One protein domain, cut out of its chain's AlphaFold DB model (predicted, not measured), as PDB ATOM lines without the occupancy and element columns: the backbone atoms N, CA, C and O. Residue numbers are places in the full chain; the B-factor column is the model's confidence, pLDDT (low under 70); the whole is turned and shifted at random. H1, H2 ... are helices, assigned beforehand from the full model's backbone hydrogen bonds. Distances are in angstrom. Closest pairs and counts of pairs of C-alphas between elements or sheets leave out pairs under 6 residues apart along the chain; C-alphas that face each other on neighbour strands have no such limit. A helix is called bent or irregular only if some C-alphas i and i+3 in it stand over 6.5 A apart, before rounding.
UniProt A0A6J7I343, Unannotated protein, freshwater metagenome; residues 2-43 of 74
ATOM      1  N   VAL A   2     118.403 186.976 121.418       96.94
ATOM      2  CA  VAL A   2     119.497 186.002 121.268       96.94
ATOM      3  C   VAL A   2     119.132 184.998 120.180       96.94
ATOM      4  O   VAL A   2     117.948 184.738 119.973       96.94
ATOM      5  N   TRP A   3     120.141 184.442 119.512       97.62
ATOM      6  CA  TRP A   3     119.982 183.423 118.479       97.62
ATOM      7  C   TRP A   3     120.540 182.096 118.988       97.62
ATOM      8  O   TRP A   3     121.703 182.024 119.382       97.62
ATOM      9  N   GLY A   4     119.707 181.056 119.000       96.69
ATOM     10  CA  GLY A   4     120.099 179.708 119.415       96.69
ATOM     11  C   GLY A   4     120.847 178.977 118.306       96.69
ATOM     12  O   GLY A   4     120.291 178.081 117.683       96.69
ATOM     13  N   VAL A   5     122.083 179.390 118.031       97.62
ATOM     14  CA  VAL A   5     122.971 178.764 117.041       97.62
ATOM     15  C   VAL A   5     124.365 178.570 117.645       97.62
ATOM     16  O   VAL A   5     124.757 179.308 118.555       97.62
ATOM     17  N   SER A   6     125.089 177.551 117.180       98.31
ATOM     18  CA  SER A   6     126.474 177.292 117.580       98.31
ATOM     19  C   SER A   6     127.443 178.332 116.990       98.31
ATOM     20  O   SER A   6     127.026 179.245 116.273       98.31
ATOM     21  N   ALA A   7     128.744 178.219 117.274       97.88
ATOM     22  CA  ALA A   7     129.776 179.119 116.756       97.88
ATOM     23  C   ALA A   7     130.154 178.781 115.302       97.88
ATOM     24  O   ALA A   7     131.320 178.581 114.976       97.88
ATOM     25  N   ASN A   8     129.150 178.711 114.426       98.25
ATOM     26  CA  ASN A   8     129.328 178.271 113.049       98.25
ATOM     27  C   ASN A   8     130.206 179.249 112.260       98.25
ATOM     28  O   ASN A   8     129.872 180.434 112.172       98.25
ATOM     29  N   THR A   9     131.256 178.744 111.604       98.06
ATOM     30  CA  THR A   9     132.131 179.553 110.733       98.06
ATOM     31  C   THR A   9     131.323 180.280 109.650       98.06
ATOM     32  O   THR A   9     131.546 181.461 109.392       98.06
ATOM     33  N   ARG A  10     130.320 179.609 109.065       95.56
ATOM     34  CA  ARG A  10     129.353 180.186 108.110       95.56
ATOM     35  C   ARG A  10     128.006 180.545 108.759       95.56
ATOM     36  O   ARG A  10     126.942 180.167 108.271       95.56
ATOM     37  N   GLY A  11     128.036 181.249 109.889       95.12
ATOM     38  CA  GLY A  11     126.837 181.722 110.592       95.12
ATOM     39  C   GLY A  11     126.185 182.954 109.946       95.12
ATOM     40  O   GLY A  11     126.867 183.808 109.390       95.12
ATOM     41  N   TRP A  12     124.854 183.065 110.038       96.00
ATOM     42  CA  TRP A  12     124.096 184.230 109.536       96.00
ATOM     43  C   TRP A  12     123.792 185.259 110.632       96.00
ATOM     44  O   TRP A  12     123.397 186.387 110.346       96.00
ATOM     45  N   TRP A  13     123.947 184.863 111.896       97.31
ATOM     46  CA  TRP A  13     123.499 185.632 113.048       97.31
ATOM     47  C   TRP A  13     124.669 186.137 113.888       97.31
ATOM     48  O   TRP A  13     125.625 185.409 114.143       97.31
ATOM     49  N   ASP A  14     124.546 187.369 114.379       96.81
ATOM     50  CA  ASP A  14     125.476 187.941 115.351       96.81
ATOM     51  C   ASP A  14     125.200 187.395 116.765       96.81
ATOM     52  O   ASP A  14     124.096 187.519 117.305       96.81
ATOM     53  N   LEU A  15     126.230 186.810 117.379       97.69
ATOM     54  CA  LEU A  15     126.181 186.227 118.721       97.69
ATOM     55  C   LEU A  15     126.556 187.213 119.838       97.69
ATOM     56  O   LEU A  15     126.513 186.830 121.008       97.69
ATOM     57  N   THR A  16     126.884 188.472 119.531       97.38
ATOM     58  CA  THR A  16     127.347 189.476 120.510       97.38
ATOM     59  C   THR A  16     126.424 189.578 121.727       97.38
ATOM     60  O   THR A  16     126.882 189.505 122.868       97.38
ATOM     61  N   SER A  17     125.107 189.668 121.507       97.88
ATOM     62  CA  SER A  17     124.132 189.759 122.606       97.88
ATOM     63  C   SER A  17     124.050 188.482 123.449       97.88
ATOM     64  O   SER A  17     123.811 188.563 124.649       97.88
ATOM     65  N   ALA A  18     124.249 187.306 122.850       97.69
ATOM     66  CA  ALA A  18     124.223 186.040 123.578       97.69
ATOM     67  C   ALA A  18     125.503 185.853 124.412       97.69
ATOM     68  O   ALA A  18     125.429 185.488 125.586       97.69
ATOM     69  N   ARG A  19     126.664 186.223 123.855       97.69
ATOM     70  CA  ARG A  19     127.959 186.213 124.555       97.69
ATOM     71  C   ARG A  19     127.977 187.157 125.756       97.69
ATOM     72  O   ARG A  19     128.495 186.790 126.805       97.69
ATOM     73  N   ALA A  20     127.342 188.325 125.650       98.06
ATOM     74  CA  ALA A  20     127.179 189.250 126.776       98.06
ATOM     75  C   ALA A  20     126.396 188.646 127.961       98.06
ATOM     76  O   ALA A  20     126.560 189.091 129.094       98.06
ATOM     77  N   LEU A  21     125.572 187.622 127.712       97.62
ATOM     78  CA  LEU A  21     124.834 186.875 128.736       97.62
ATOM     79  C   LEU A  21     125.584 185.631 129.242       97.62
ATOM     80  O   LEU A  21     125.046 184.893 130.064       97.62
ATOM     81  N   GLY A  22     126.805 185.380 128.762       98.12
ATOM     82  CA  GLY A  22     127.600 184.203 129.118       98.12
ATOM     83  C   GLY A  22     127.291 182.949 128.294       98.12
ATOM     84  O   GLY A  22     127.798 181.881 128.623       98.12
ATOM     85  N   TYR A  23     126.490 183.052 127.227       97.81
ATOM     86  CA  TYR A  23     126.345 181.961 126.263       97.81
ATOM     87  C   TYR A  23     127.544 181.948 125.310       97.81
ATOM     88  O   TYR A  23     127.685 182.833 124.462       97.81
ATOM     89  N   ASP A  24     128.396 180.937 125.460       97.62
ATOM     90  CA  ASP A  24     129.583 180.716 124.635       97.62
ATOM     91  C   ASP A  24     129.492 179.343 123.945       97.62
ATOM     92  O   ASP A  24     129.926 178.338 124.513       97.62
ATOM     93  N   PRO A  25     128.847 179.253 122.765       98.00
ATOM     94  CA  PRO A  25     128.779 177.995 122.037       98.00
ATOM     95  C   PRO A  25     130.167 177.612 121.523       98.00
ATOM     96  O   PRO A  25     130.870 178.449 120.960       98.00
ATOM     97  N   VAL A  26     130.531 176.339 121.678       97.75
ATOM     98  CA  VAL A  26     131.870 175.825 121.329       97.75
ATOM     99  C   VAL A  26     131.892 174.934 120.086       97.75
ATOM    100  O   VAL A  26     132.963 174.669 119.551       97.75
ATOM    101  N   ASP A  27     130.726 174.488 119.618       98.50
ATOM    102  CA  ASP A  27     130.619 173.651 118.422       98.50
ATOM    103  C   ASP A  27     130.592 174.493 117.136       98.50
ATOM    104  O   ASP A  27     130.095 175.624 117.132       98.50
ATOM    105  N   ASP A  28     131.061 173.906 116.031       98.56
ATOM    106  CA  ASP A  28     131.028 174.492 114.686       98.56
ATOM    107  C   ASP A  28     130.578 173.454 113.644       98.56
ATOM    108  O   ASP A  28     131.197 172.394 113.467       98.56
ATOM    109  N   ALA A  29     129.499 173.777 112.926       98.19
ATOM    110  CA  ALA A  29     128.956 172.952 111.853       98.19
ATOM    111  C   ALA A  29     129.910 172.785 110.653       98.19
ATOM    112  O   ALA A  29     129.768 171.818 109.904       98.19
ATOM    113  N   GLU A  30     130.893 173.673 110.468       98.00
ATOM    114  CA  GLU A  30     131.838 173.624 109.342       98.00
ATOM    115  C   GLU A  30     132.598 172.292 109.265       98.00
ATOM    116  O   GLU A  30     132.882 171.791 108.179       98.00
ATOM    117  N   SER A  31     132.843 171.662 110.417       98.25
ATOM    118  CA  SER A  31     133.483 170.344 110.507       98.25
ATOM    119  C   SER A  31     132.733 169.232 109.755       98.25
ATOM    120  O   SER A  31     133.350 168.252 109.330       98.25
ATOM    121  N   TYR A  32     131.428 169.394 109.528       97.81
ATOM    122  CA  TYR A  32     130.578 168.437 108.817       97.81
ATOM    123  C   TYR A  32     130.369 168.789 107.340       97.81
ATOM    124  O   TYR A  32     129.855 167.962 106.586       97.81
ATOM    125  N   ALA A  33     130.777 169.984 106.903       97.44
ATOM    126  CA  ALA A  33     130.473 170.492 105.569       97.44
ATOM    127  C   ALA A  33     130.956 169.555 104.456       97.44
ATOM    128  O   ALA A  33     130.182 169.202 103.573       97.44
ATOM    129  N   ALA A  34     132.205 169.086 104.534       98.00
ATOM    130  CA  ALA A  34     132.782 168.213 103.511       98.00
ATOM    131  C   ALA A  34     132.018 166.886 103.362       98.00
ATOM    132  O   ALA A  34     131.794 166.423 102.245       98.00
ATOM    133  N   ALA A  35     131.593 166.284 104.478       98.38
ATOM    134  CA  ALA A  35     130.837 165.034 104.457       98.38
ATOM    135  C   ALA A  35     129.437 165.230 103.855       98.38
ATOM    136  O   ALA A  35     128.988 164.407 103.059       98.38
ATOM    137  N   ILE A  36     128.771 166.338 104.191       97.44
ATOM    138  CA  ILE A  36     127.446 166.682 103.661       97.44
ATOM    139  C   ILE A  36     127.529 166.983 102.162       97.44
ATOM    140  O   ILE A  36     126.759 166.408 101.396       97.44
ATOM    141  N   THR A  37     128.490 167.797 101.720       97.38
ATOM    142  CA  THR A  37     128.700 168.094 100.295       97.38
ATOM    143  C   THR A  37     129.023 166.828  99.501       97.38
ATOM    144  O   THR A  37     128.508 166.643  98.403       97.38
ATOM    145  N   ALA A  38     129.827 165.910 100.046       98.25
ATOM    146  CA  ALA A  38     130.109 164.638  99.380       98.25
ATOM    147  C   ALA A  38     128.855 163.753  99.232       98.25
ATOM    148  O   ALA A  38     128.718 163.049  98.234       98.25
ATOM    149  N   ALA A  39     127.944 163.788 100.210       98.31
ATOM    150  CA  ALA A  39     126.714 162.999 100.200       98.31
ATOM    151  C   ALA A  39     125.585 163.619  99.357       98.31
ATOM    152  O   ALA A  39     124.806 162.883  98.754       98.31
ATOM    153  N   HIS A  40     125.483 164.950  99.317       96.44
ATOM    154  CA  HIS A  40     124.322 165.664  98.772       96.44
ATOM    155  C   HIS A  40     124.648 166.625  97.620       96.44
ATOM    156  O   HIS A  40     123.731 167.151  96.992       96.44
ATOM    157  N   GLY A  41     125.929 166.822  97.302       96.81
ATOM    158  CA  GLY A  41     126.390 167.832  96.353       96.81
ATOM    159  C   GLY A  41     126.537 169.217  96.984       96.81
ATOM    160  O   GLY A  41     126.256 169.427  98.164       96.81
ATOM    161  N   GLU A  42     127.014 170.171  96.184       95.38
ATOM    162  CA  GLU A  42     127.115 171.567  96.617       95.38
ATOM    163  C   GLU A  42     125.725 172.205  96.751       95.38
ATOM    164  O   GLU A  42     124.842 171.941  95.923       95.38
ATOM    165  N   PRO A  43     125.522 173.095  97.741       92.31
ATOM    166  CA  PRO A  43     124.330 173.924  97.788       92.31
ATOM    167  C   PRO A  43     124.181 174.716  96.487       92.31
ATOM    168  O   PRO A  43     125.161 175.230  95.947       92.31
TER     169      PRO A  43
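AT A GLANCE: This is residues 2 to 43 of the 74 residues of the protein "Unannotated protein" of freshwater metagenome (UniProt A0A6J7I343). There is little regular structure here: a loose loop of residues 2 to 15 leads into the tiny helix H1 at one end, and a link leads away from it to H2, an arm whose residues 35 to 40 stick out at the other end. The printed part has 42 residues, with two named helices, H1 then H2, and no named strand; the class is all helix, with 15 residues in named elements. It is loose, with a radius of gyration of the C-alphas of 12.6 A, and spans 37 by 16 by 12 A.

HOW THE PARTS SIT: Look first at H1, residues 16 to 19, and then at H2, residues 30 to 40: they are apart. H1 is too short for an O i to N i+4 pair; in H2, 5 of 7 are within hydrogen-bond range. H2 is irregular: C-alphas 31 and 34 are 7.3 A apart.

IN THESE COORDINATES: Find C-alpha 16 at (127.347, 189.476, 120.510), where H1 begins; it is 5.2 A long. H2 runs 15.2 A, from C-alpha 30 to C-alpha 40 at (124.322, 165.664, 98.772).

THE WHOLE: The C-alphas of Leu 21 and Gly 41 are the two farthest apart, 37.6 A. The link from H1 to H2 is short, and the printed part has no cut. No printed residue is under 70 in pLDDT.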